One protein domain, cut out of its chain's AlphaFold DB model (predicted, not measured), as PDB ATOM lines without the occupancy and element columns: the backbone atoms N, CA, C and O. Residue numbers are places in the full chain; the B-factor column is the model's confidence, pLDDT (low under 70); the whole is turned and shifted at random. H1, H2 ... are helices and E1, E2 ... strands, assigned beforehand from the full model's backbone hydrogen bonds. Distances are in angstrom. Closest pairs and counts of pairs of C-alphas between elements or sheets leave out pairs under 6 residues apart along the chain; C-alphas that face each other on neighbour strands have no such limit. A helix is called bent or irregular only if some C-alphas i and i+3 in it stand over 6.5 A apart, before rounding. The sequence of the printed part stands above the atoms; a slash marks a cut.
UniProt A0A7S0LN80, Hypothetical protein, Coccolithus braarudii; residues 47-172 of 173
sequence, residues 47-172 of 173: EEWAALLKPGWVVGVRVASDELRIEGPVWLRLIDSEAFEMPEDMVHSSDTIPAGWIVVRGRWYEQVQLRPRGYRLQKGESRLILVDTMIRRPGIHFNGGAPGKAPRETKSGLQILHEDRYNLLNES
ATOM      1  N   GLU A  47     257.029 108.274 207.002       84.50
ATOM      2  CA  GLU A  47     255.749 108.360 206.316       84.50
ATOM      3  C   GLU A  47     255.111 106.976 206.165       84.50
ATOM      4  O   GLU A  47     253.937 106.801 206.491       84.50
ATOM      5  N   GLU A  48     255.882 105.957 205.761       85.69
ATOM      6  CA  GLU A  48     255.390 104.572 205.734       85.69
ATOM      7  C   GLU A  48     255.057 104.087 207.144       85.69
ATOM      8  O   GLU A  48     254.059 103.394 207.340       85.69
ATOM      9  N   TRP A  49     255.872 104.452 208.140       87.50
ATOM     10  CA  TRP A  49     255.581 104.102 209.526       87.50
ATOM     11  C   TRP A  49     254.286 104.762 210.001       87.50
ATOM     12  O   TRP A  49     253.416 104.070 210.527       87.50
ATOM     13  N   ALA A  50     254.120 106.062 209.752       88.69
ATOM     14  CA  ALA A  50     252.917 106.814 210.088       88.69
ATOM     15  C   ALA A  50     251.659 106.216 209.440       88.69
ATOM     16  O   ALA A  50     250.665 105.999 210.131       88.69
ATOM     17  N   ALA A  51     251.723 105.873 208.151       89.50
ATOM     18  CA  ALA A  51     250.611 105.276 207.411       89.50
ATOM     19  C   ALA A  51     250.198 103.888 207.937       89.50
ATOM     20  O   ALA A  51     249.066 103.445 207.734       89.50
ATOM     21  N   LEU A  52     251.107 103.179 208.614       88.88
ATOM     22  CA  LEU A  52     250.834 101.867 209.199       88.88
ATOM     23  C   LEU A  52     250.214 101.940 210.596       88.88
ATOM     24  O   LEU A  52     249.611 100.952 211.028       88.88
ATOM     25  N   LEU A  53     250.357 103.063 211.302       89.75
ATOM     26  CA  LEU A  53     249.821 103.228 212.650       89.75
ATOM     27  C   LEU A  53     248.293 103.189 212.624       89.75
ATOM     28  O   LEU A  53     247.642 103.907 211.869       89.75
ATOM     29  N   LYS A  54     247.711 102.350 213.486       90.75
ATOM     30  CA  LYS A  54     246.257 102.232 213.633       90.75
ATOM     31  C   LYS A  54     245.838 102.369 215.094       90.75
ATOM     32  O   LYS A  54     246.573 101.920 215.982       90.75
ATOM     33  N   PRO A  55     244.626 102.889 215.355       92.06
ATOM     34  CA  PRO A  55     244.032 102.848 216.683       92.06
ATOM     35  C   PRO A  55     244.042 101.431 217.275       92.06
ATOM     36  O   PRO A  55     243.777 100.438 216.593       92.06
ATOM     37  N   GLY A  56     244.366 101.334 218.561       89.62
ATOM     38  CA  GLY A  56     244.528 100.081 219.295       89.62
ATOM     39  C   GLY A  56     245.931  99.476 219.226       89.62
ATOM     40  O   GLY A  56     246.183  98.473 219.892       89.62
ATOM     41  N   TRP A  57     246.862 100.044 218.456       91.38
ATOM     42  CA  TRP A  57     248.246  99.572 218.453       91.38
ATOM     43  C   TRP A  57     248.970  99.973 219.734       91.38
ATOM     44  O   TRP A  57     248.787 101.076 220.244       91.38
ATOM     45  N   VAL A  58     249.828  99.081 220.229       91.12
ATOM     46  CA  VAL A  58     250.799  99.419 221.268       91.12
ATOM     47  C   VAL A  58     252.112  99.769 220.585       91.12
ATOM     48  O   VAL A  58     252.582  99.011 219.737       91.12
ATOM     49  N   VAL A  59     252.705 100.900 220.952       90.50
ATOM     50  CA  VAL A  59     254.007 101.339 220.436       90.50
ATOM     51  C   VAL A  59     254.967 101.658 221.574       90.50
ATOM     52  O   VAL A  59     254.549 102.013 222.677       90.50
ATOM     53  N   GLY A  60     256.260 101.501 221.300       89.50
ATOM     54  CA  GLY A  60     257.329 101.929 222.190       89.50
ATOM     55  C   GLY A  60     257.808 103.324 221.803       89.50
ATOM     56  O   GLY A  60     258.016 103.593 220.622       89.50
ATOM     57  N   VAL A  61     258.009 104.188 222.786       85.56
ATOM     58  CA  VAL A  61     258.616 105.515 222.637       85.56
ATOM     59  C   VAL A  61     259.897 105.531 223.456       85.56
ATOM     60  O   VAL A  61     259.921 104.998 224.566       85.56
ATOM     61  N   ARG A  62     260.980 106.093 222.911       79.06
ATOM     62  CA  ARG A  62     262.244 106.168 223.657       79.06
ATOM     63  C   ARG A  62     262.085 107.102 224.853       79.06
ATOM     64  O   ARG A  62     261.548 108.197 224.721       79.06
ATOM     65  N   VAL A  63     262.546 106.644 226.011       74.94
ATOM     66  CA  VAL A  63     262.537 107.433 227.248       74.94
ATOM     67  C   VAL A  63     263.689 108.434 227.206       74.94
ATOM     68  O   VAL A  63     264.776 108.113 226.714       74.94
ATOM     69  N   ALA A  64     263.448 109.647 227.702       70.25
ATOM     70  CA  ALA A  64     264.488 110.653 227.855       70.25
ATOM     71  C   ALA A  64     265.568 110.168 228.841       70.25
ATOM     72  O   ALA A  64     265.327 109.330 229.710       70.25
ATOM     73  N   SER A  65     266.802 110.647 228.683       70.94
ATOM     74  CA  SER A  65     267.962 110.077 229.396       70.94
ATOM     75  C   SER A  65     267.858 110.192 230.925       70.94
ATOM     76  O   SER A  65     268.376 109.353 231.660       70.94
ATOM     77  N   ASP A  66     267.182 111.230 231.397       69.88
ATOM     78  CA  ASP A  66     266.899 111.551 232.793       69.88
ATOM     79  C   ASP A  66     265.786 110.688 233.410       69.88
ATOM     80  O   ASP A  66     265.822 110.397 234.606       69.88
ATOM     81  N   GLU A  67     264.859 110.185 232.596       66.94
ATOM     82  CA  GLU A  67     263.748 109.326 233.027       66.94
ATOM     83  C   GLU A  67     264.068 107.820 232.975       66.94
ATOM     84  O   GLU A  67     263.295 106.989 233.463       66.94
ATOM     85  N   LEU A  68     265.241 107.436 232.454       73.56
ATOM     86  CA  LEU A  68     265.649 106.032 232.290       73.56
ATOM     87  C   LEU A  68     265.583 105.208 233.582       73.56
ATOM     88  O   LEU A  68     265.381 103.996 233.533       73.56
ATOM     89  N   ARG A  69     265.798 105.837 234.745       70.88
ATOM     90  CA  ARG A  69     265.792 105.142 236.046       70.88
ATOM     91  C   ARG A  69     264.382 104.817 236.540       70.88
ATOM     92  O   ARG A  69     264.260 103.997 237.446       70.88
ATOM     93  N   ILE A  70     263.361 105.456 235.971       69.06
ATOM     94  CA  ILE A  70     261.963 105.335 236.388       69.06
ATOM     95  C   ILE A  70     261.289 104.219 235.583       69.06
ATOM     96  O   ILE A  70     260.875 103.217 236.156       69.06
ATOM     97  N   GLU A  71     261.265 104.348 234.256       68.25
ATOM     98  CA  GLU A  71     260.548 103.414 233.368       68.25
ATOM     99  C   GLU A  71     261.490 102.372 232.718       68.25
ATOM    100  O   GLU A  71     261.107 101.259 232.337       68.25
ATOM    101  N   GLY A  72     262.779 102.702 232.609       74.75
ATOM    102  CA  GLY A  72     263.729 102.013 231.736       74.75
ATOM    103  C   GLY A  72     263.852 102.707 230.371       74.75
ATOM    104  O   GLY A  72     263.416 103.836 230.216       74.75
ATOM    105  N   PRO A  73     264.468 102.073 229.361       77.88
ATOM    106  CA  PRO A  73     264.700 102.653 228.027       77.88
ATOM    107  C   PRO A  73     263.460 102.999 227.187       77.88
ATOM    108  O   PRO A  73     263.601 103.718 226.195       77.88
ATOM    109  N   VAL A  74     262.276 102.467 227.511       84.31
ATOM    110  CA  VAL A  74     261.101 102.558 226.631       84.31
ATOM    111  C   VAL A  74     259.809 102.789 227.409       84.31
ATOM    112  O   VAL A  74     259.476 102.007 228.296       84.31
ATOM    113  N   TRP A  75     259.053 103.801 226.982       86.31
ATOM    114  CA  TRP A  75     257.673 104.071 227.370       86.31
ATOM    115  C   TRP A  75     256.722 103.322 226.437       86.31
ATOM    116  O   TRP A  75     256.917 103.317 225.221       86.31
ATOM    117  N   LEU A  76     255.659 102.727 226.976       91.12
ATOM    118  CA  LEU A  76     254.630 102.076 226.163       91.12
ATOM    119  C   LEU A  76     253.405 102.974 226.000       91.12
ATOM    120  O   LEU A  76     252.918 103.576 226.958       91.12
ATOM    121  N   ARG A  77     252.863 103.024 224.782       92.00
ATOM    122  CA  ARG A  77     251.703 103.853 224.434       92.00
ATOM    123  C   ARG A  77     250.640 103.052 223.712       92.00
ATOM    124  O   ARG A  77     250.976 102.249 222.848       92.00
ATOM    125  N   LEU A  78     249.376 103.306 224.034       93.25
ATOM    126  CA  LEU A  78     248.234 102.868 223.238       93.25
ATOM    127  C   LEU A  78     247.856 103.976 222.257       93.25
ATOM    128  O   LEU A  78     247.549 105.086 222.686       93.25
ATOM    129  N   ILE A  79     247.861 103.670 220.966       94.06
ATOM    130  CA  ILE A  79     247.426 104.589 219.919       94.06
ATOM    131  C   ILE A  79     245.899 104.659 219.896       94.06
ATOM    132  O   ILE A  79     245.229 103.630 219.851       94.06
ATOM    133  N   ASP A  80     245.356 105.874 219.898       93.25
ATOM    134  CA  ASP A  80     243.918 106.150 219.876       93.25
ATOM    135  C   ASP A  80     243.458 106.771 218.541       93.25
ATOM    136  O   ASP A  80     242.265 106.755 218.247       93.25
ATOM    137  N   SER A  81     244.375 107.297 217.717       93.94
ATOM    138  CA  SER A  81     244.063 107.895 216.409       93.94
ATOM    139  C   SER A  81     244.960 107.372 215.290       93.94
ATOM    140  O   SER A  81     246.024 106.810 215.537       93.94
ATOM    141  N   GLU A  82     244.549 107.610 214.048       93.69
ATOM    142  CA  GLU A  82     245.466 107.562 212.908       93.69
ATOM    143  C   GLU A  82     246.497 108.698 213.008       93.69
ATOM    144  O   GLU A  82     246.314 109.655 213.777       93.69
ATOM    145  N   ALA A  83     247.603 108.560 212.274       92.81
ATOM    146  CA  ALA A  83     248.616 109.601 212.184       92.81
ATOM    147  C   ALA A  83     248.099 110.786 211.368       92.81
ATOM    148  O   ALA A  83     247.433 110.608 210.349       92.81
ATOM    149  N   PHE A  84     248.415 111.992 211.822       92.19
ATOM    150  CA  PHE A  84     248.052 113.226 211.141       92.19
ATOM    151  C   PHE A  84     249.173 114.252 211.257       92.19
ATOM    152  O   PHE A  84     250.001 114.198 212.167       92.19
ATOM    153  N   GLU A  85     249.192 115.178 210.311       90.38
ATOM    154  CA  GLU A  85     250.130 116.292 210.293       90.38
ATOM    155  C   GLU A  85     249.595 117.441 211.149       90.38
ATOM    156  O   GLU A  85     248.401 117.756 211.115       90.38
ATOM    157  N   MET A  86     250.471 118.060 211.935       86.56
ATOM    158  CA  MET A  86     250.115 119.216 212.746       86.56
ATOM    159  C   MET A  86     249.841 120.431 211.852       86.56
ATOM    160  O   MET A  86     250.739 120.850 211.122       86.56
ATOM    161  N   PRO A  87     248.629 121.016 211.910       85.56
ATOM    162  CA  PRO A  87     248.251 122.106 211.014       85.56
ATOM    163  C   PRO A  87     248.914 123.439 211.383       85.56
ATOM    164  O   PRO A  87     249.135 124.277 210.515       85.56
ATOM    165  N   GLU A  88     249.217 123.637 212.663       86.38
ATOM    166  CA  GLU A  88     249.807 124.855 213.207       86.38
ATOM    167  C   GLU A  88     250.725 124.522 214.386       86.38
ATOM    168  O   GLU A  88     250.627 123.440 214.978       86.38
ATOM    169  N   ASP A  89     251.610 125.463 214.720       80.81
ATOM    170  CA  ASP A  89     252.471 125.366 215.894       80.81
ATOM    171  C   ASP A  89     251.610 125.273 217.155       80.81
ATOM    172  O   ASP A  89     250.764 126.129 217.420       80.81
ATOM    173  N   MET A  90     251.835 124.243 217.963       81.69
ATOM    174  CA  MET A  90     251.014 123.989 219.136       81.69
ATOM    175  C   MET A  90     251.872 123.658 220.351       81.69
ATOM    176  O   MET A  90     252.789 122.843 220.289       81.69
ATOM    177  N   VAL A  91     251.538 124.255 221.494       76.94
ATOM    178  CA  VAL A  91     252.150 123.904 222.779       76.94
ATOM    179  C   VAL A  91     251.352 122.775 223.423       76.94
ATOM    180  O   VAL A  91     250.156 122.913 223.681       76.94
ATOM    181  N   HIS A  92     252.009 121.652 223.706       70.62
ATOM    182  CA  HIS A  92     251.406 120.497 224.357       70.62
ATOM    183  C   HIS A  92     252.321 119.939 225.440       70.62
ATOM    184  O   HIS A  92     253.445 119.551 225.160       70.62
ATOM    185  N   SER A  93     251.814 119.827 226.674       61.16
ATOM    186  CA  SER A  93     252.547 119.216 227.796       61.16
ATOM    187  C   SER A  93     253.984 119.747 227.933       61.16
ATOM    188  O   SER A  93     254.916 118.959 228.016       61.16
ATOM    189  N   SER A  94     254.142 121.077 227.936       64.19
ATOM    190  CA  SER A  94     255.407 121.842 227.971       64.19
ATOM    191  C   SER A  94     256.300 121.826 226.724       64.19
ATOM    192  O   SER A  94     257.216 122.642 226.662       64.19
ATOM    193  N   ASP A  95     255.980 121.030 225.705       64.31
ATOM    194  CA  ASP A  95     256.716 121.019 224.440       64.31
ATOM    195  C   ASP A  95     256.002 121.843 223.364       64.31
ATOM    196  O   ASP A  95     254.770 121.866 223.287       64.31
ATOM    197  N   THR A  96     256.770 122.508 222.502       71.81
ATOM    198  CA  THR A  96     256.247 123.115 221.272       71.81
ATOM    199  C   THR A  96     256.376 122.114 220.135       71.81
ATOM    200  O   THR A  96     257.474 121.657 219.826       71.81
ATOM    201  N   ILE A  97     255.255 121.794 219.497       74.56
ATOM    202  CA  ILE A  97     255.188 120.949 218.309       74.56
ATOM    203  C   ILE A  97     254.978 121.869 217.105       74.56
ATOM    204  O   ILE A  97     253.911 122.480 217.018       74.56
ATOM    205  N   PRO A  98     255.958 121.994 216.195       71.50
ATOM    206  CA  PRO A  98     255.802 122.842 215.022       71.50
ATOM    207  C   PRO A  98     254.769 122.287 214.034       71.50
ATOM    208  O   PRO A  98     254.522 121.077 213.973       71.50
ATOM    209  N   ALA A  99     254.220 123.168 213.205       78.12
ATOM    210  CA  ALA A  99     253.430 122.792 212.043       78.12
ATOM    211  C   ALA A  99     254.232 121.860 211.114       78.12
ATOM    212  O   ALA A  99     255.458 121.956 211.005       78.12
ATOM    213  N   GLY A 100     253.542 120.938 210.448       79.19
ATOM    214  CA  GLY A 100     254.157 119.967 209.539       79.19
ATOM    215  C   GLY A 100     254.686 118.691 210.201       79.19
ATOM    216  O   GLY A 100     255.097 117.756 209.515       79.19
ATOM    217  N   TRP A 101     254.671 118.604 211.533       80.75
ATOM    218  CA  TRP A 101     255.101 117.397 212.240       80.75
ATOM    219  C   TRP A 101     254.021 116.319 212.240       80.75
ATOM    220  O   TRP A 101     252.844 116.601 212.464       80.75
ATOM    221  N   ILE A 102     254.427 115.062 212.047       86.62
ATOM    222  CA  ILE A 102     253.511 113.919 212.076       86.62
ATOM    223  C   ILE A 102     253.336 113.436 213.517       86.62
ATOM    224  O   ILE A 102     254.298 113.044 214.190       86.62
ATOM    225  N   VAL A 103     252.089 113.417 213.976       89.25
ATOM    226  CA  VAL A 103     251.707 113.028 215.335       89.25
ATOM    227  C   VAL A 103     250.598 111.983 215.337       89.25
ATOM    228  O   VAL A 103     249.866 111.795 214.367       89.25
ATOM    229  N   VAL A 104     250.435 111.328 216.480       92.88
ATOM    230  CA  VAL A 104     249.252 110.530 216.822       92.88
ATOM    231  C   VAL A 104     248.737 110.933 218.197       92.88
ATOM    232  O   VAL A 104     249.490 111.428 219.039       92.88
ATOM    233  N   ARG A 105     247.461 110.656 218.464       93.62
ATOM    234  CA  ARG A 105     246.900 110.686 219.816       93.62
ATOM    235  C   ARG A 105     247.051 109.319 220.461       93.62
ATOM    236  O   ARG A 105     246.788 108.294 219.830       93.62
ATOM    237  N   GLY A 106     247.424 109.299 221.735       92.75
ATOM    238  CA  GLY A 106     247.500 108.057 222.489       92.75
ATOM    239  C   GLY A 106     247.600 108.244 223.993       92.75
ATOM    240  O   GLY A 106     247.869 109.333 224.502       92.75
ATOM    241  N   ARG A 107     247.402 107.150 224.723       91.94
ATOM    242  CA  ARG A 107     247.480 107.099 226.188       91.94
ATOM    243  C   ARG A 107     248.711 106.334 226.646       91.94
ATOM    244  O   ARG A 107     249.195 105.434 225.960       91.94
ATOM    245  N   TRP A 108     249.235 106.712 227.806       89.62
ATOM    246  CA  TRP A 108     250.413 106.076 228.387       89.62
ATOM    247  C   TRP A 108     250.041 104.805 229.138       89.62
ATOM    248  O   TRP A 108     249.020 104.743 229.828       89.62
ATOM    249  N   TYR A 109     250.919 103.819 229.040       90.50
ATOM    250  CA  TYR A 109     251.014 102.768 230.032       90.50
ATOM    251  C   TYR A 109     252.032 103.177 231.087       90.50
ATOM    252  O   TYR A 109     253.119 103.633 230.756       90.50
ATOM    253  N   GLU A 110     251.668 102.977 232.344       88.44
ATOM    254  CA  GLU A 110     252.553 103.135 233.490       88.44
ATOM    255  C   GLU A 110     253.060 101.762 233.914       88.44
ATOM    256  O   GLU A 110     252.256 100.832 234.093       88.44
ATOM    257  N   GLN A 111     254.374 101.615 234.085       87.19
ATOM    258  CA  GLN A 111     254.934 100.396 234.638       87.19
ATOM    259  C   GLN A 111     254.669 100.311 236.148       87.19
ATOM    260  O   GLN A 111     255.310 100.963 236.963       87.19
ATOM    261  N   VAL A 112     253.753  99.427 236.538       89.19
ATOM    262  CA  VAL A 112     253.370  99.207 237.946       89.19
ATOM    263  C   VAL A 112     254.058  97.992 238.575       89.19
ATOM    264  O   VAL A 112     253.958  97.774 239.779       89.19
ATOM    265  N   GLN A 113     254.736  97.167 237.769       85.44
ATOM    266  CA  GLN A 113     255.453  95.979 238.233       85.44
ATOM    267  C   GLN A 113     256.739  95.756 237.429       85.44
ATOM    268  O   GLN A 113     256.749  95.854 236.201       85.44
ATOM    269  N   LEU A 114     257.837  95.426 238.118       81.62
ATOM    270  CA  LEU A 114     259.151  95.225 237.495       81.62
ATOM    271  C   LEU A 114     259.336  93.826 236.893       81.62
ATOM    272  O   LEU A 114     259.847  93.721 235.779       81.62
ATOM    273  N   ARG A 115     258.939  92.757 237.602       82.94
ATOM    274  CA  ARG A 115     259.078  91.369 237.123       82.94
ATOM    275  C   ARG A 115     257.857  90.494 237.460       82.94
ATOM    276  O   ARG A 115     257.509  90.391 238.637       82.94
ATOM    277  N   PRO A 116     257.222  89.853 236.456       82.06
ATOM    278  CA  PRO A 116     257.278  90.247 235.040       82.06
ATOM    279  C   PRO A 116     256.875  91.723 234.860       82.06
ATOM    280  O   PRO A 116     256.211  92.290 235.729       82.06
ATOM    281  N   ARG A 117     257.296  92.361 233.758       85.56
ATOM    282  CA  ARG A 117     256.970  93.774 233.514       85.56
ATOM    283  C   ARG A 117     255.464  93.934 233.335       85.56
ATOM    284  O   ARG A 117     254.890  93.434 232.365       85.56
ATOM    285  N   GLY A 118     254.844  94.598 234.301       88.50
ATOM    286  CA  GLY A 118     253.409  94.808 234.362       88.50
ATOM    287  C   GLY A 118     253.073  96.275 234.171       88.50
ATOM    288  O   GLY A 118     253.661  97.142 234.812       88.50
ATOM    289  N   TYR A 119     252.107  96.526 233.302       90.25
ATOM    290  CA  TYR A 119     251.717  97.847 232.850       90.25
ATOM    291  C   TYR A 119     250.239  98.095 233.113       90.25
ATOM    292  O   TYR A 119     249.410  97.198 232.950       90.25
ATOM    293  N   ARG A 120     249.891  99.323 233.478       91.31
ATOM    294  CA  ARG A 120     248.502  99.766 233.608       91.31
ATOM    295  C   ARG A 120     248.260 100.928 232.661       91.31
ATOM    296  O   ARG A 120     249.039 101.871 232.632       91.31
ATOM    297  N   LEU A 121     247.182 100.856 231.882       92.31
ATOM    298  CA  LEU A 121     246.783 101.979 231.035       92.31
ATOM    299  C   LEU A 121     246.310 103.125 231.931       92.31
ATOM    300  O   LEU A 121     245.416 102.928 232.762       92.31
ATOM    301  N   GLN A 122     246.882 104.311 231.758       88.94
ATOM    302  CA  GLN A 122     246.429 105.480 232.494       88.94
ATOM    303  C   GLN A 122     245.052 105.925 231.992       88.94
ATOM    304  O   GLN A 122     244.824 106.127 230.796       88.94
ATOM    305  N   LYS A 123     244.118 106.078 232.935       81.31
ATOM    306  CA  LYS A 123     242.769 106.603 232.696       81.31
ATOM    307  C   LYS A 123     242.834 108.131 232.676       81.31
ATOM    308  O   LYS A 123     242.398 108.784 233.615       81.31
ATOM    309  N   GLY A 124     243.462 108.679 231.646       78.81
ATOM    310  CA  GLY A 124     243.597 110.116 231.436       78.81
ATOM    311  C   GLY A 124     243.337 110.486 229.982       78.81
ATOM    312  O   GLY A 124     243.045 109.622 229.151       78.81
ATOM    313  N   GLU A 125     243.450 111.778 229.689       81.12
ATOM    314  CA  GLU A 125     243.321 112.304 228.334       81.12
ATOM    315  C   GLU A 125     244.425 111.760 227.420       81.12
ATOM    316  O   GLU A 125     245.579 111.576 227.828       81.12
ATOM    317  N   SER A 126     244.060 111.493 226.165       87.12
ATOM    318  CA  SER A 126     245.023 111.148 225.125       87.12
ATOM    319  C   SER A 126     245.960 112.331 224.895       87.12
ATOM    320  O   SER A 126     245.522 113.467 224.727       87.12
ATOM    321  N   ARG A 127     247.261 112.053 224.860       86.44
ATOM    322  CA  ARG A 127     248.301 113.039 224.567       86.44
ATOM    323  C   ARG A 127     248.757 112.918 223.127       86.44
ATOM    324  O   ARG A 127     248.618 111.851 222.521       86.44
ATOM    325  N   LEU A 128     249.332 113.995 222.607       87.31
ATOM    326  CA  LEU A 128     250.053 113.926 221.347       87.31
ATOM    327  C   LEU A 128     251.392 113.226 221.534       87.31
ATOM    328  O   LEU A 128     252.061 113.368 222.559       87.31
ATOM    329  N   ILE A 129     251.742 112.431 220.534       86.94
ATOM    330  CA  ILE A 129     252.979 111.669 220.469       86.94
ATOM    331  C   ILE A 129     253.562 111.911 219.085       86.94
ATOM    332  O   ILE A 129     252.903 111.631 218.083       86.94
ATOM    333  N   LEU A 130     254.791 112.417 219.039       84.75
ATOM    334  CA  LEU A 130     255.509 112.609 217.788       84.75
ATOM    335  C   LEU A 130     255.927 111.250 217.226       84.75
ATOM    336  O   LEU A 130     256.480 110.407 217.942       84.75
ATOM    337  N   VAL A 131     255.642 111.018 215.947       86.00
ATOM    338  CA  VAL A 131     255.894 109.723 215.299       86.00
ATOM    339  C   VAL A 131     257.394 109.430 215.165       86.00
ATOM    340  O   VAL A 131     257.802 108.268 215.166       86.00
ATOM    341  N   ASP A 132     258.234 110.460 215.114       81.88
ATOM    342  CA  ASP A 132     259.693 110.347 215.021       81.88
ATOM    343  C   ASP A 132     260.344 109.789 216.300       81.88
ATOM    344  O   ASP A 132     261.317 109.038 216.217       81.88
ATOM    345  N   THR A 133     259.767 110.076 217.472       79.88
ATOM    346  CA  THR A 133     260.224 109.566 218.776       79.88
ATOM    347  C   THR A 133     259.887 108.087 219.002       79.88
ATOM    348  O   THR A 133     260.373 107.460 219.954       79.88
ATOM    349  N   MET A 134     259.057 107.500 218.135       85.75
ATOM    350  CA  MET A 134     258.629 106.110 218.250       85.75
ATOM    351  C   MET A 134     259.696 105.135 217.766       85.75
ATOM    352  O   MET A 134     260.381 105.324 216.760       85.75
ATOM    353  N   ILE A 135     259.758 103.993 218.436       85.56
ATOM    354  CA  ILE A 135     260.478 102.826 217.945       85.56
ATOM    355  C   ILE A 135     259.639 102.224 216.813       85.56
ATOM    356  O   ILE A 135     258.570 101.662 217.060       85.56
ATOM    357  N   ARG A 136     260.129 102.336 215.571       84.88
ATOM    358  CA  ARG A 136     259.459 101.890 214.330       84.88
ATOM    359  C   ARG A 136     259.464 100.369 214.178       84.88
ATOM    360  O   ARG A 136     260.071  99.802 213.266       84.88
ATOM    361  N   ARG A 137     258.837  99.688 215.133       80.88
ATOM    362  CA  ARG A 137     258.739  98.233 215.190       80.88
ATOM    363  C   ARG A 137     257.277  97.828 215.377       80.88
ATOM    364  O   ARG A 137     256.719  98.059 216.450       80.88
ATOM    365  N   PRO A 138     256.651  97.208 214.364       75.50
ATOM    366  CA  PRO A 138     255.291  96.716 214.498       75.50
ATOM    367  C   PRO A 138     255.243  95.478 215.399       75.50
ATOM    368  O   PRO A 138     256.243  94.794 215.629       75.50
ATOM    369  N   GLY A 139     254.044  95.155 215.881       74.88
ATOM    370  CA  GLY A 139     253.786  93.894 216.574       74.88
ATOM    371  C   GLY A 139     254.137  93.876 218.058       74.88
ATOM    372  O   GLY A 139     254.192  92.798 218.651       74.88
ATOM    373  N   ILE A 140     254.307  95.035 218.694       83.81
ATOM    374  CA  ILE A 140     254.321  95.121 220.156       83.81
ATOM    375  C   ILE A 140     252.901  94.836 220.653       83.81
ATOM    376  O   ILE A 140     251.925  95.419 220.188       83.81
ATOM    377  N   HIS A 141     252.776  93.889 221.574       85.88
ATOM    378  CA  HIS A 141     251.510  93.539 222.205       85.88
ATOM    379  C   HIS A 141     251.778  92.932 223.582       85.88
ATOM    380  O   HIS A 141     252.887  92.464 223.855       85.88
ATOM    381  N   PHE A 142     250.768  92.911 224.448       87.75
ATOM    382  CA  PHE A 142     250.835  92.251 225.753       87.75
ATOM    383  C   PHE A 142     250.490  90.759 225.655       87.75
ATOM    384  O   PHE A 142     250.059  90.259 224.607       87.75
ATOM    385  N   ASN A 143     250.723  90.024 226.736       83.69
ATOM    386  CA  ASN A 143     250.421  88.600 226.828       83.69
ATOM    387  C   ASN A 143     248.923  88.349 226.618       83.69
ATOM    388  O   ASN A 143     248.084  89.056 227.169       83.69
ATOM    389  N   GLY A 144     248.587  87.355 225.791       79.94
ATOM    390  CA  GLY A 144     247.200  87.074 225.401       79.94
ATOM    391  C   GLY A 144     246.578  88.097 224.437       79.94
ATOM    392  O   GLY A 144     245.417  87.945 224.064       79.94
ATOM    393  N   GLY A 145     247.327  89.127 224.026       81.56
ATOM    394  CA  GLY A 145     246.948  90.040 222.951       81.56
ATOM    395  C   GLY A 145     247.365  89.528 221.572       81.56
ATOM    396  O   GLY A 145     248.049  88.511 221.448       81.56
ATOM    397  N   ALA A 146     247.000  90.278 220.536       78.62
ATOM    398  CA  ALA A 146     247.438  90.041 219.165       78.62
ATOM    399  C   ALA A 146     248.065  91.317 218.579       78.62
ATOM    400  O   ALA A 146     247.633  92.419 218.934       78.62
ATOM    401  N   PRO A 147     249.055  91.195 217.674       77.25
ATOM    402  CA  PRO A 147     249.593  92.325 216.928       77.25
ATOM    403  C   PRO A 147     248.489  93.159 216.281       77.25
ATOM    404  O   PRO A 147     247.587  92.632 215.630       77.25
ATOM    405  N   GLY A 148     248.572  94.473 216.464       74.75
ATOM    406  CA  GLY A 148     247.662  95.429 215.847       74.75
ATOM    407  C   GLY A 148     246.210  95.373 216.327       74.75
ATOM    408  O   GLY A 148     245.321  95.916 215.669       74.75
ATOM    409  N   LYS A 149     245.959  94.715 217.461       81.06
ATOM    410  CA  LYS A 149     244.684  94.752 218.173       81.06
ATOM    411  C   LYS A 149     244.878  95.438 219.517       81.06
ATOM    412  O   LYS A 149     245.888  95.217 220.185       81.06
ATOM    413  N   ALA A 150     243.864  96.203 219.920       82.69
ATOM    414  CA  ALA A 150     243.805  96.769 221.257       82.69
ATOM    415  C   ALA A 150     243.970  95.652 222.304       82.69
ATOM    416  O   ALA A 150     243.342  94.592 222.169       82.69
ATOM    417  N   PRO A 151     244.800  95.858 223.340       84.56
ATOM    418  CA  PRO A 151     244.919  94.904 224.429       84.56
ATOM    419  C   PRO A 151     243.559  94.657 225.078       84.56
ATOM    420  O   PRO A 151     242.819  95.595 225.374       84.56
ATOM    421  N   ARG A 152     243.229  93.386 225.315       81.81
ATOM    422  CA  ARG A 152     241.996  93.023 226.012       81.81
ATOM    423  C   ARG A 152     242.069  93.528 227.449       81.81
ATOM    424  O   ARG A 152     243.069  93.292 228.124       81.81
ATOM    425  N   GLU A 153     241.015  94.176 227.930       76.69
ATOM    426  CA  GLU A 153     240.944  94.577 229.334       76.69
ATOM    427  C   GLU A 153     241.064  93.354 230.249       76.69
ATOM    428  O   GLU A 153     240.346  92.358 230.109       76.69
ATOM    429  N   THR A 154     242.007  93.420 231.185       79.94
ATOM    430  CA  THR A 154     242.175  92.412 232.227       79.94
ATOM    431  C   THR A 154     241.355  92.816 233.447       79.94
ATOM    432  O   THR A 154     241.207  94.000 233.743       79.94
ATOM    433  N   LYS A 155     240.841  91.838 234.208       77.31
ATOM    434  CA  LYS A 155     240.071  92.115 235.439       77.31
ATOM    435  C   LYS A 155     240.863  92.941 236.461       77.31
ATOM    436  O   LYS A 155     240.278  93.707 237.215       77.31
ATOM    437  N   SER A 156     242.186  92.787 236.479       79.50
ATOM    438  CA  SER A 156     243.107  93.549 237.329       79.50
ATOM    439  C   SER A 156     243.527  94.899 236.732       79.50
ATOM    440  O   SER A 156     244.215  95.671 237.399       79.50
ATOM    441  N   GLY A 157     243.194  95.175 235.465       82.62
ATOM    442  CA  GLY A 157     243.729  96.300 234.691       82.62
ATOM    443  C   GLY A 157     245.239  96.221 234.422       82.62
ATOM    444  O   GLY A 157     245.810  97.169 233.886       82.62
ATOM    445  N   LEU A 158     245.887  95.120 234.814       86.38
ATOM    446  CA  LEU A 158     247.313  94.869 234.643       86.38
ATOM    447  C   LEU A 158     247.560  94.109 233.338       86.38
ATOM    448  O   LEU A 158     246.973  93.049 233.116       86.38
ATOM    449  N   GLN A 159     248.442  94.637 232.501       88.88
ATOM    450  CA  GLN A 159     248.890  94.052 231.243       88.88
ATOM    451  C   GLN A 159     250.339  93.589 231.384       88.88
ATOM    452  O   GLN A 159     251.189  94.357 231.821       88.88
ATOM    453  N   ILE A 160     250.637  92.343 231.019       88.44
ATOM    454  CA  ILE A 160     251.988  91.784 231.163       88.44
ATOM    455  C   ILE A 160     252.705  91.798 229.818       88.44
ATOM    456  O   ILE A 160     252.167  91.300 228.827       88.44
ATOM    457  N   LEU A 161     253.920  92.347 229.783       84.75
ATOM    458  CA  LEU A 161     254.806  92.292 228.622       84.75
ATOM    459  C   LEU A 161     255.906  91.245 228.853       84.75
ATOM    460  O   LEU A 161     256.659  91.337 229.821       84.75
ATOM    461  N   HIS A 162     256.014  90.259 227.955       78.81
ATOM    462  CA  HIS A 162     257.114  89.284 227.975       78.81
ATOM    463  C   HIS A 162     258.486  89.954 227.808       78.81
ATOM    464  O   HIS A 162     258.633  90.888 227.018       78.81
ATOM    465  N   GLU A 163     259.504  89.416 228.490       74.31
ATOM    466  CA  GLU A 163     260.885  89.908 228.396       74.31
ATOM    467  C   GLU A 163     261.414  89.906 226.961       74.31
ATOM    468  O   GLU A 163     262.028  90.887 226.563       74.31
ATOM    469  N   ASP A 164     261.091  88.900 226.144       75.69
ATOM    470  CA  ASP A 164     261.497  88.877 224.732       75.69
ATOM    471  C   ASP A 164     260.981  90.101 223.969       75.69
ATOM    472  O   ASP A 164     261.713  90.731 223.213       75.69
ATOM    473  N   ARG A 165     259.728  90.503 224.209       75.06
ATOM    474  CA  ARG A 165     259.127  91.680 223.558       75.06
ATOM    475  C   ARG A 165     259.754  92.975 224.048       75.06
ATOM    476  O   ARG A 165     259.915  93.906 223.268       75.06
ATOM    477  N   TYR A 166     260.122  93.017 225.322       76.38
ATOM    478  CA  TYR A 166     260.849  94.137 225.898       76.38
ATOM    479  C   TYR A 166     262.275  94.246 225.336       76.38
ATOM    480  O   TYR A 166     262.709  95.327 224.945       76.38
ATOM    481  N   ASN A 167     262.987  93.128 225.214       77.00
ATOM    482  CA  ASN A 167     264.329  93.079 224.637       77.00
ATOM    483  C   ASN A 167     264.313  93.503 223.164       77.00
ATOM    484  O   ASN A 167     265.142  94.312 222.756       77.00
ATOM    485  N   LEU A 168     263.296  93.081 222.401       72.25
ATOM    486  CA  LEU A 168     263.091  93.517 221.016       72.25
ATOM    487  C   LEU A 168     262.949  95.040 220.869       72.25
ATOM    488  O   LEU A 168     263.279  95.573 219.809       72.25
ATOM    489  N   LEU A 169     262.450  95.741 221.889       73.56
ATOM    490  CA  LEU A 169     262.373  97.204 221.884       73.56
ATOM    491  C   LEU A 169     263.747  97.841 222.140       73.56
ATOM    492  O   LEU A 169     264.080  98.854 221.530       73.56
ATOM    493  N   ASN A 170     264.571  97.203 222.969       70.31
ATOM    494  CA  ASN A 170     265.876  97.716 223.393       70.31
ATOM    495  C   ASN A 170     267.025  97.397 222.432       70.31
ATOM    496  O   ASN A 170     268.041  98.088 222.440       70.31
ATOM    497  N   GLU A 171     266.878  96.374 221.593       65.00
ATOM    498  CA  GLU A 171     267.851  96.010 220.554       65.00
ATOM    499  C   GLU A 171     267.896  97.008 219.385       65.00
ATOM    500  O   GLU A 171     268.790  96.929 218.546       65.00
ATOM    501  N   SER A 172     266.962  97.963 219.330       52.34
ATOM    502  CA  SER A 172     266.922  99.028 218.321       52.34
ATOM    503  C   SER A 172     267.939 100.135 218.656       52.34
ATOM    504  O   SER A 172     267.551 101.262 218.991       52.34
TER     505      SER A 172
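This is residues 47 to 172 of the 173 residues of the protein "Hypothetical protein" of Coccolithus braarudii (UniProt A0A7S0LN80). One strongly twisted antiparallel sheet of six strands is built along the long, bent strand E5, with the hairpin E1 and E2 in the middle of the domain and a small separate hairpin, E3 and E4, at one end of the longest axis. A long stretch with no named element, residues 131 to 157, loops from E7 to E8, while the short helix H2 packs by E1 and E2 and the short helix H1 only grazes the sheet. The printed part has 126 residues, with two named helices and eight named strands in the order H1 E1 E2 E3 E4 E5 E6 E7 E8 H2. The class is mixed, helices and strands, with under half of the residues, 56, in named elements. The whole is compact, with a radius of gyration of the C-alphas of 14.3 A and spans of 41 by 31 by 29 A.

Find C-alpha 47 at (255.749, 108.360, 206.316), where H1 begins; it runs to residue 52. E1 is residues 58 to 62, 13.5 A long, and E2 is residues 74 to 79, 15.4 A long. Next come the short strands E3, residues 90 to 92, and E4, residues 95 to 97, each 6.3 A long. Look then for C-alpha 102 at (253.511, 113.919, 212.076): from there E5, the longest strand, runs 31.8 A to residue 113, and it bends by 61 degrees at residue 105. E6 is residues 117 to 121, 13.3 A long, E7 is residues 127 to 130, and E8 is residues 158 to 161. H2, residues 163 to 170, is 10.5 A long and ends at C-alpha 170, (265.876, 97.716, 223.393).

Begin with E5, which has three neighbours in the branched sheet, each antiparallel to it. On one side of it E2 lies beside residues 106 to 109, and N 107 and O 78 are 2.9 A apart, within hydrogen-bond range. On the other side lie E7, beside residues 103 to 106, with N 127 and O 106 at 2.8 A, and E6, beside residues 109 to 113, with N 110 and O 120 at 2.9 A. E5 and E6 form a hairpin. Residues 84 to 85 also pair with residues 102 to 103 of E5, antiparallel. Walking outward from E2, you reach the edge strand E1, its hairpin partner, where N 61 and O 75 are 2.8 A apart. Walking outward from E6, you reach the edge strand E8, antiparallel to it, with N 119 and O 159 at 2.8 A. H2 is on the sheet at a height of 8.4 A over it, over none of its strands, but only just: 2 of its C-alphas fall on E2. Its closest C-alphas to E1 are those of Leu 169 and Gly 60, 6.9 A apart. H1 only just is on the sheet, with 5 pairs of C-alphas within 10 A, and only grazes it with residues 47 to 50. The hairpin E3 and E4 is a sheet of its own, antiparallel, with N 92 and O 95 at 2.8 A. The closest C-alphas of E3 and E7 are those of His 92 and Leu 128, 7.4 A apart; E4 and E7 are apart, only just, at 8.4 A. In H1 and H2 every O i to N i+4 pair is within hydrogen-bond range.

The two C-alphas farthest apart are those of Glu 88 and Arg 115, at 42.2 A. The printed part has no cut from residue 47 to residue 172. The links E1 to E2, 11 residues, and E7 to E8, 27 residues, are long. The mean pLDDT of the printed part is 82.4; look for values under 70 at residues 66 to 67, 70 to 71, 93 to 95 and 171 to 172 of this model.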